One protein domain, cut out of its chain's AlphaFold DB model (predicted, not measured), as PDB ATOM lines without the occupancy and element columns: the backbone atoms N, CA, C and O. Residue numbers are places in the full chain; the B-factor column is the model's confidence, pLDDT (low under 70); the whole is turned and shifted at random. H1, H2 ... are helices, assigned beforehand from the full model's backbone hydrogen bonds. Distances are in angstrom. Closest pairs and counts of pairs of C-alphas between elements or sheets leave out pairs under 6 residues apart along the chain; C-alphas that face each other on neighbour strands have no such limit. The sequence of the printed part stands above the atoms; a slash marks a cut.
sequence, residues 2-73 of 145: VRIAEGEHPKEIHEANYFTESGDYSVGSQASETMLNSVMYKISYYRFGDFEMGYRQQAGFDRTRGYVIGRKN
ATOM      1  N   VAL A   2      33.087   7.216  25.428       95.69
ATOM      2  CA  VAL A   2      33.699   6.349  24.400       95.69
ATOM      3  C   VAL A   2      34.107   4.974  24.942       95.69
ATOM      4  O   VAL A   2      33.614   3.982  24.432       95.69
ATOM      5  N   ARG A   3      34.869   4.906  26.045       95.88
ATOM      6  CA  ARG A   3      35.285   3.632  26.675       95.88
ATOM      7  C   ARG A   3      34.140   2.681  27.034       95.88
ATOM      8  O   ARG A   3      34.284   1.475  26.908       95.88
ATOM      9  N   ILE A   4      33.007   3.219  27.489       96.88
ATOM     10  CA  ILE A   4      31.830   2.404  27.833       96.88
ATOM     11  C   ILE A   4      31.210   1.839  26.550       96.88
ATOM     12  O   ILE A   4      30.874   0.664  26.496       96.88
ATOM     13  N   ALA A   5      31.092   2.670  25.512       96.19
ATOM     14  CA  ALA A   5      30.520   2.261  24.234       96.19
ATOM     15  C   ALA A   5      31.415   1.265  23.479       96.19
ATOM     16  O   ALA A   5      30.897   0.343  22.865       96.19
ATOM     17  N   GLU A   6      32.739   1.413  23.554       96.38
ATOM     18  CA  GLU A   6      33.704   0.451  23.005       96.38
ATOM     19  C   GLU A   6      33.653  -0.898  23.733       96.38
ATOM     20  O   GLU A   6      33.764  -1.935  23.088       96.38
ATOM     21  N   GLY A   7      33.421  -0.902  25.051       95.88
ATOM     22  CA  GLY A   7      33.251  -2.141  25.814       95.88
ATOM     23  C   GLY A   7      32.080  -3.000  25.322       95.88
ATOM     24  O   GLY A   7      32.218  -4.216  25.231       95.88
ATOM     25  N   GLU A   8      30.956  -2.370  24.962       97.12
ATOM     26  CA  GLU A   8      29.757  -3.066  24.466       97.12
ATOM     27  C   GLU A   8      29.799  -3.309  22.943       97.12
ATOM     28  O   GLU A   8      29.414  -4.372  22.455       97.12
ATOM     29  N   HIS A   9      30.301  -2.337  22.175       95.69
ATOM     30  CA  HIS A   9      30.357  -2.358  20.709       95.69
ATOM     31  C   HIS A   9      31.797  -2.204  20.180       95.69
ATOM     32  O   HIS A   9      32.107  -1.233  19.476       95.69
ATOM     33  N   PRO A  10      32.680  -3.191  20.423       94.62
ATOM     34  CA  PRO A  10      34.106  -3.091  20.105       94.62
ATOM     35  C   PRO A  10      34.417  -3.098  18.604       94.62
ATOM     36  O   PRO A  10      35.557  -2.883  18.222       94.62
ATOM     37  N   LYS A  11      33.441  -3.391  17.734       95.56
ATOM     38  CA  LYS A  11      33.625  -3.403  16.269       95.56
ATOM     39  C   LYS A  11      33.337  -2.054  15.610       95.56
ATOM     40  O   LYS A  11      33.687  -1.865  14.451       95.56
ATOM     41  N   GLU A  12      32.637  -1.162  16.307       94.50
ATOM     42  CA  GLU A  12      32.127   0.089  15.733       94.50
ATOM     43  C   GLU A  12      32.854   1.313  16.287       94.50
ATOM     44  O   GLU A  12      33.114   2.271  15.557       94.50
ATOM     45  N   ILE A  13      33.172   1.298  17.583       95.88
ATOM     46  CA  ILE A  13      33.747   2.435  18.294       95.88
ATOM     47  C   ILE A  13      35.104   2.028  18.849       95.88
ATOM     48  O   ILE A  13      35.206   1.056  19.586       95.88
ATOM     49  N   HIS A  14      36.116   2.834  18.540       95.62
ATOM     50  CA  HIS A  14      37.470   2.679  19.057       95.62
ATOM     51  C   HIS A  14      37.937   3.999  19.666       95.62
ATOM     52  O   HIS A  14      37.898   5.028  18.981       95.62
ATOM     53  N   GLU A  15      38.395   3.992  20.921       94.88
ATOM     54  CA  GLU A  15      38.939   5.185  21.587       94.88
ATOM     55  C   GLU A  15      40.107   5.783  20.801       94.88
ATOM     56  O   GLU A  15      40.160   7.000  20.616       94.88
ATOM     57  N   ALA A  16      40.965   4.919  20.248       94.94
ATOM     58  CA  ALA A  16      42.129   5.294  19.451       94.94
ATOM     59  C   ALA A  16      41.801   6.304  18.335       94.94
ATOM     60  O   ALA A  16      42.567   7.227  18.077       94.94
ATOM     61  N   ASN A  17      40.624   6.173  17.714       95.56
ATOM     62  CA  ASN A  17      40.227   7.014  16.590       95.56
ATOM     63  C   ASN A  17      39.988   8.478  16.988       95.56
ATOM     64  O   ASN A  17      40.031   9.345  16.120       95.56
ATOM     65  N   TYR A  18      39.695   8.772  18.259       96.00
ATOM     66  CA  TYR A  18      39.382  10.128  18.731       96.00
ATOM     67  C   TYR A  18      40.622  10.953  19.100       96.00
ATOM     68  O   TYR A  18      40.493  12.153  19.357       96.00
ATOM     69  N   PHE A  19      41.802  10.332  19.134       96.12
ATOM     70  CA  PHE A  19      43.063  11.019  19.393       96.12
ATOM     71  C   PHE A  19      43.622  11.684  18.138       96.12
ATOM     72  O   PHE A  19      43.314  11.297  17.010       96.12
ATOM     73  N   THR A  20      44.473  12.686  18.342       95.31
ATOM     74  CA  THR A  20      45.358  13.187  17.286       95.31
ATOM     75  C   THR A  20      46.440  12.158  16.952       95.31
ATOM     76  O   THR A  20      46.655  11.201  17.697       95.31
ATOM     77  N   GLU A  21      47.182  12.374  15.866       91.62
ATOM     78  CA  GLU A  21      48.347  11.542  15.514       91.62
ATOM     79  C   GLU A  21      49.414  11.517  16.623       91.62
ATOM     80  O   GLU A  21      50.142  10.540  16.770       91.62
ATOM     81  N   SER A  22      49.478  12.575  17.437       91.38
ATOM     82  CA  SER A  22      50.366  12.678  18.600       91.38
ATOM     83  C   SER A  22      49.841  11.949  19.845       91.38
ATOM     84  O   SER A  22      50.570  11.840  20.825       91.38
ATOM     85  N   GLY A  23      48.599  11.451  19.823       92.19
ATOM     86  CA  GLY A  23      47.962  10.768  20.954       92.19
ATOM     87  C   GLY A  23      47.208  11.687  21.923       92.19
ATOM     88  O   GLY A  23      46.723  11.218  22.950       92.19
ATOM     89  N   ASP A  24      47.066  12.977  21.608       91.75
ATOM     90  CA  ASP A  24      46.401  13.952  22.477       91.75
ATOM     91  C   ASP A  24      44.904  14.099  22.160       91.75
ATOM     92  O   ASP A  24      44.446  13.899  21.032       91.75
ATOM     93  N   TYR A  25      44.118  14.528  23.151       91.62
ATOM     94  CA  TYR A  25      42.722  14.919  22.946       91.62
ATOM     95  C   TYR A  25      42.618  16.394  22.544       91.62
ATOM     96  O   TYR A  25      42.591  17.285  23.396       91.62
ATOM     97  N   SER A  26      42.485  16.660  21.243       93.44
ATOM     98  CA  SER A  26      42.288  18.018  20.718       93.44
ATOM     99  C   SER A  26      40.855  18.268  20.234       93.44
ATOM    100  O   SER A  26      40.131  17.357  19.842       93.44
ATOM    101  N   VAL A  27      40.440  19.537  20.254       93.75
ATOM    102  CA  VAL A  27      39.196  20.047  19.628       93.75
ATOM    103  C   VAL A  27      39.470  21.097  18.549       93.75
ATOM    104  O   VAL A  27      38.536  21.625  17.933       93.75
ATOM    105  N   GLY A  28      40.752  21.421  18.363       91.88
ATOM    106  CA  GLY A  28      41.223  22.391  17.390       91.88
ATOM    107  C   GLY A  28      41.354  21.802  15.994       91.88
ATOM    108  O   GLY A  28      40.785  20.758  15.682       91.88
ATOM    109  N   SER A  29      42.116  22.477  15.140       91.62
ATOM    110  CA  SER A  29      42.375  22.034  13.764       91.62
ATOM    111  C   SER A  29      43.116  20.697  13.677       91.62
ATOM    112  O   SER A  29      42.965  19.995  12.688       91.62
ATOM    113  N   GLN A  30      43.882  20.346  14.713       93.12
ATOM    114  CA  GLN A  30      44.651  19.099  14.803       93.12
ATOM    115  C   GLN A  30      43.816  17.906  15.293       93.12
ATOM    116  O   GLN A  30      44.325  16.793  15.371       93.12
ATOM    117  N   ALA A  31      42.557  18.126  15.686       95.06
ATOM    118  CA  ALA A  31      41.677  17.057  16.141       95.06
ATOM    119  C   ALA A  31      41.378  16.068  15.008       95.06
ATOM    120  O   ALA A  31      41.242  16.467  13.849       95.06
ATOM    121  N   SER A  32      41.207  14.790  15.346       95.94
ATOM    122  CA  SER A  32      40.849  13.782  14.354       95.94
ATOM    123  C   SER A  32      39.491  14.066  13.715       95.94
ATOM    124  O   SER A  32      38.580  14.656  14.312       95.94
ATOM    125  N   GLU A  33      39.324  13.608  12.476       94.88
ATOM    126  CA  GLU A  33      38.073  13.802  11.751       94.88
ATOM    127  C   GLU A  33      36.887  13.126  12.460       94.88
ATOM    128  O   GLU A  33      35.775  13.658  12.457       94.88
ATOM    129  N   THR A  34      37.113  11.993  13.125       95.50
ATOM    130  CA  THR A  34      36.099  11.293  13.931       95.50
ATOM    131  C   THR A  34      35.643  12.142  15.121       95.50
ATOM    132  O   THR A  34      34.439  12.250  15.362       95.50
ATOM    133  N   MET A  35      36.564  12.828  15.812       95.50
ATOM    134  CA  MET A  35      36.247  13.752  16.901       95.50
ATOM    135  C   MET A  35      35.420  14.939  16.391       95.50
ATOM    136  O   MET A  35      34.352  15.224  16.941       95.50
ATOM    137  N   LEU A  36      35.849  15.573  15.293       95.38
ATOM    138  CA  LEU A  36      35.161  16.718  14.678       95.38
ATOM    139  C   LEU A  36      33.796  16.353  14.067       95.38
ATOM    140  O   LEU A  36      32.891  17.190  13.996       95.38
ATOM    141  N   ASN A  37      33.626  15.111  13.603       95.50
ATOM    142  CA  ASN A  37      32.364  14.623  13.051       95.50
ATOM    143  C   ASN A  37      31.421  14.010  14.088       95.50
ATOM    144  O   ASN A  37      30.248  13.798  13.749       95.50
ATOM    145  N   SER A  38      31.892  13.769  15.313       95.94
ATOM    146  CA  SER A  38      31.096  13.191  16.392       95.94
ATOM    147  C   SER A  38      29.848  14.025  16.696       95.94
ATOM    148  O   SER A  38      29.841  15.256  16.592       95.94
ATOM    149  N   VAL A  39      28.772  13.347  17.103       95.81
ATOM    150  CA  VAL A  39      27.517  14.018  17.476       95.81
ATOM    151  C   VAL A  39      27.762  14.980  18.637       95.81
ATOM    152  O   VAL A  39      27.322  16.122  18.568       95.81
ATOM    153  N   MET A  40      28.528  14.553  19.647       95.69
ATOM    154  CA  MET A  40      28.846  15.362  20.827       95.69
ATOM    155  C   MET A  40      29.562  16.670  20.466       95.69
ATOM    156  O   MET A  40      29.173  17.733  20.951       95.69
ATOM    157  N   TYR A  41      30.570  16.617  19.589       96.00
ATOM    158  CA  TYR A  41      31.264  17.818  19.123       96.00
ATOM    159  C   TYR A  41      30.306  18.753  18.381       96.00
ATOM    160  O   TYR A  41      30.215  19.939  18.701       96.00
ATOM    161  N   LYS A  42      29.531  18.207  17.434       96.56
ATOM    162  CA  LYS A  42      28.614  18.990  16.598       96.56
ATOM    163  C   LYS A  42      27.530  19.702  17.399       96.56
ATOM    164  O   LYS A  42      27.262  20.866  17.124       96.56
ATOM    165  N   ILE A  43      26.929  19.037  18.386       96.75
ATOM    166  CA  ILE A  43      25.888  19.648  19.228       96.75
ATOM    167  C   ILE A  43      26.476  20.611  20.267       96.75
ATOM    168  O   ILE A  43      25.843  21.600  20.619       96.75
ATOM    169  N   SER A  44      27.695  20.385  20.751       95.00
ATOM    170  CA  SER A  44      28.305  21.297  21.727       95.00
ATOM    171  C   SER A  44      28.734  22.607  21.062       95.00
ATOM    172  O   SER A  44      28.458  23.686  21.586       95.00
ATOM    173  N   TYR A  45      29.310  22.524  19.857       96.12
ATOM    174  CA  TYR A  45      29.876  23.665  19.129       96.12
ATOM    175  C   TYR A  45      29.004  24.214  17.995       96.12
ATOM    176  O   TYR A  45      29.458  25.052  17.215       96.12
ATOM    177  N   TYR A  46      27.740  23.797  17.893       96.06
ATOM    178  CA  TYR A  46      26.822  24.334  16.887       96.06
ATOM    179  C   TYR A  46      26.750  25.868  16.985       96.06
ATOM    180  O   TYR A  46      26.464  26.401  18.058       96.06
ATOM    181  N   ARG A  47      27.044  26.583  15.890       93.62
ATOM    182  CA  ARG A  47      27.114  28.063  15.824       93.62
ATOM    183  C   ARG A  47      28.138  28.733  16.757       93.62
ATOM    184  O   ARG A  47      28.140  29.952  16.873       93.62
ATOM    185  N   PHE A  48      29.026  27.971  17.396       93.69
ATOM    186  CA  PHE A  48      30.073  28.527  18.261       93.69
ATOM    187  C   PHE A  48      31.230  29.143  17.461       93.69
ATOM    188  O   PHE A  48      31.950  29.987  17.977       93.69
ATOM    189  N   GLY A  49      31.393  28.763  16.186       91.50
ATOM    190  CA  GLY A  49      32.463  29.252  15.307       91.50
ATOM    191  C   GLY A  49      32.517  30.769  15.125       91.50
ATOM    192  O   GLY A  49      33.613  31.315  15.003       91.50
ATOM    193  N   ASP A  50      31.353  31.419  15.161       87.88
ATOM    194  CA  ASP A  50      31.198  32.867  14.979       87.88
ATOM    195  C   ASP A  50      31.022  33.604  16.317       87.88
ATOM    196  O   ASP A  50      30.827  34.816  16.346       87.88
ATOM    197  N   PHE A  51      31.043  32.877  17.439       87.88
ATOM    198  CA  PHE A  51      30.867  33.467  18.757       87.88
ATOM    199  C   PHE A  51      32.193  34.046  19.258       87.88
ATOM    200  O   PHE A  51      33.187  33.333  19.419       87.88
ATOM    201  N   GLU A  52      32.187  35.347  19.535       86.00
ATOM    202  CA  GLU A  52      33.311  36.081  20.108       86.00
ATOM    203  C   GLU A  52      32.976  36.476  21.546       86.00
ATOM    204  O   GLU A  52      32.101  37.301  21.797       86.00
ATOM    205  N   MET A  53      33.662  35.864  22.515       78.38
ATOM    206  CA  MET A  53      33.410  36.118  23.939       78.38
ATOM    207  C   MET A  53      34.097  37.396  24.444       78.38
ATOM    208  O   MET A  53      33.652  37.995  25.421       78.38
ATOM    209  N   GLY A  54      35.197  37.820  23.817       78.19
ATOM    210  CA  GLY A  54      35.961  38.974  24.276       78.19
ATOM    211  C   GLY A  54      36.783  39.618  23.171       78.19
ATOM    212  O   GLY A  54      37.233  38.949  22.251       78.19
ATOM    213  N   TYR A  55      37.040  40.918  23.323       75.88
ATOM    214  CA  TYR A  55      37.672  41.782  22.315       75.88
ATOM    215  C   TYR A  55      39.061  41.318  21.830       75.88
ATOM    216  O   TYR A  55      39.514  41.713  20.762       75.88
ATOM    217  N   ARG A  56      39.765  40.492  22.617       83.12
ATOM    218  CA  ARG A  56      41.104  39.965  22.290       83.12
ATOM    219  C   ARG A  56      41.127  38.466  21.981       83.12
ATOM    220  O   ARG A  56      42.199  37.929  21.719       83.12
ATOM    221  N   GLN A  57      39.990  37.778  22.071       82.88
ATOM    222  CA  GLN A  57      39.911  36.344  21.800       82.88
ATOM    223  C   GLN A  57      39.425  36.115  20.372       82.88
ATOM    224  O   GLN A  57      38.556  36.829  19.884       82.88
ATOM    225  N   GLN A  58      39.991  35.113  19.704       86.38
ATOM    226  CA  GLN A  58      39.546  34.728  18.367       86.38
ATOM    227  C   GLN A  58      38.126  34.136  18.426       86.38
ATOM    228  O   GLN A  58      37.769  33.474  19.402       86.38
ATOM    229  N   ALA A  59      37.335  34.323  17.367       90.88
ATOM    230  CA  ALA A  59      36.014  33.704  17.247       90.88
ATOM    231  C   ALA A  59      36.090  32.171  17.352       90.88
ATOM    232  O   ALA A  59      36.913  31.535  16.674       90.88
ATOM    233  N   GLY A  60      35.219  31.587  18.178       91.56
ATOM    234  CA  GLY A  60      35.215  30.154  18.471       91.56
ATOM    235  C   GLY A  60      36.344  29.711  19.407       91.56
ATOM    236  O   GLY A  60      36.880  28.615  19.260       91.56
ATOM    237  N   PHE A  61      36.757  30.551  20.351       93.81
ATOM    238  CA  PHE A  61      37.720  30.153  21.375       93.81
ATOM    239  C   PHE A  61      37.023  29.469  22.560       93.81
ATOM    240  O   PHE A  61      36.222  30.087  23.264       93.81
ATOM    241  N   ASP A  62      37.335  28.195  22.807       93.06
ATOM    242  CA  ASP A  62      36.886  27.481  24.004       93.06
ATOM    243  C   ASP A  62      37.805  27.808  25.188       93.06
ATOM    244  O   ASP A  62      38.936  27.325  25.282       93.06
ATOM    245  N   ARG A  63      37.282  28.595  26.134       90.88
ATOM    246  CA  ARG A  63      37.991  29.024  27.349       90.88
ATOM    247  C   ARG A  63      38.417  27.865  28.252       90.88
ATOM    248  O   ARG A  63      39.407  27.995  28.961       90.88
ATOM    249  N   THR A  64      37.658  26.772  28.282       91.94
ATOM    250  CA  THR A  64      37.920  25.667  29.219       91.94
ATOM    251  C   THR A  64      39.083  24.804  28.757       91.94
ATOM    252  O   THR A  64      39.900  24.391  29.574       91.94
ATOM    253  N   ARG A  65      39.182  24.568  27.446       92.00
ATOM    254  CA  ARG A  65      40.254  23.766  26.846       92.00
ATOM    255  C   ARG A  65      41.426  24.603  26.339       92.00
ATOM    256  O   ARG A  65      42.493  24.049  26.119       92.00
ATOM    257  N   GLY A  66      41.236  25.905  26.132       91.12
ATOM    258  CA  GLY A  66      42.272  26.804  25.624       91.12
ATOM    259  C   GLY A  66      42.553  26.657  24.125       91.12
ATOM    260  O   GLY A  66      43.632  27.030  23.675       91.12
ATOM    261  N   TYR A  67      41.604  26.129  23.345       91.19
ATOM    262  CA  TYR A  67      41.749  25.930  21.900       91.19
ATOM    263  C   TYR A  67      40.735  26.752  21.109       91.19
ATOM    264  O   TYR A  67      39.588  26.930  21.517       91.19
ATOM    265  N   VAL A  68      41.137  27.174  19.912       93.50
ATOM    266  CA  VAL A  68      40.195  27.601  18.871       93.50
ATOM    267  C   VAL A  68      39.625  26.348  18.222       93.50
ATOM    268  O   VAL A  68      40.389  25.482  17.797       93.50
ATOM    269  N   ILE A  69      38.301  26.238  18.141       94.62
ATOM    270  CA  ILE A  69      37.648  25.081  17.515       94.62
ATOM    271  C   ILE A  69      38.086  24.885  16.061       94.62
ATOM    272  O   ILE A  69      38.104  25.825  15.266       94.62
ATOM    273  N   GLY A  70      38.377  23.629  15.705       92.75
ATOM    274  CA  GLY A  70      38.826  23.257  14.364       92.75
ATOM    275  C   GLY A  70      37.764  23.449  13.285       92.75
ATOM    276  O   GLY A  70      38.060  23.975  12.213       92.75
ATOM    277  N   ARG A  71      36.506  23.070  13.561       93.75
ATOM    278  CA  ARG A  71      35.407  23.171  12.592       93.75
ATOM    279  C   ARG A  71      34.368  24.198  13.030       93.75
ATOM    280  O   ARG A  71      33.511  23.913  13.858       93.75
ATOM    281  N   LYS A  72      34.415  25.378  12.411       92.50
ATOM    282  CA  LYS A  72      33.504  26.499  12.705       92.50
ATOM    283  C   LYS A  72      32.104  26.312  12.114       92.50
ATOM    284  O   LYS A  72      31.103  26.529  12.791       92.50
ATOM    285  N   ASN A  73      32.039  25.844  10.868       93.19
ATOM    286  CA  ASN A  73      30.785  25.666  10.138       93.19
ATOM    287  C   ASN A  73      30.230  24.257  10.358       93.19
ATOM    288  O   ASN A  73      30.647  23.292   9.708       93.19
TER     289      ASN A  73
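What this domain is: This is residues 2 to 73 of the 145 residues of an uncharacterized protein of Onchocerca flexuosa (UniProt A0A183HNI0). With little regular structure, this elongated domain strings four short helices along one part, while the long stretch of residues 45 to 73 runs out to Tyr 55 and folds back. The 72 printed residues include H1, H2, H3 and H4, in that order, holding 22 residues; there is no named strand, and the class is all helix. It is only just loose, close to compact, with a radius of gyration of the C-alphas of 13.7 A and spans of 45 by 24 by 18 A.

Where its parts are: H1, residues 2 to 8, begins at C-alpha 2 (33.699, 6.349, 24.400) and is 10.2 A long. H2 is residues 15 to 18, 5.7 A, and H3 residues 33 to 37, 5.9 A. H4, residues 39 to 44, 8.5 A, ends at C-alpha 44 (28.305, 21.297, 21.727).

How they stand to each other: H1 and H2 only just touch, with 3 pairs of C-alphas within 8 A, the closest Val 2 and Glu 15 at 6.1 A. H2 and H3 touch, closest at the C-alphas of Tyr 18 and Met 35, 5.1 A. H3 and H4 are close but not clearly touching, with the closest C-alphas, Met 35 and Tyr 41, 6.8 A apart. Every O i to N i+4 pair in H1, H3 and H4 is within hydrogen-bond range; H2 is too short for one.

The domain as a whole: The C-alphas of Lys 11 and Tyr 55, the two farthest apart, are 45.8 A apart. The link from H2 to H3 is long. The printed part has no cut, and no printed residue is under 70 in pLDDT.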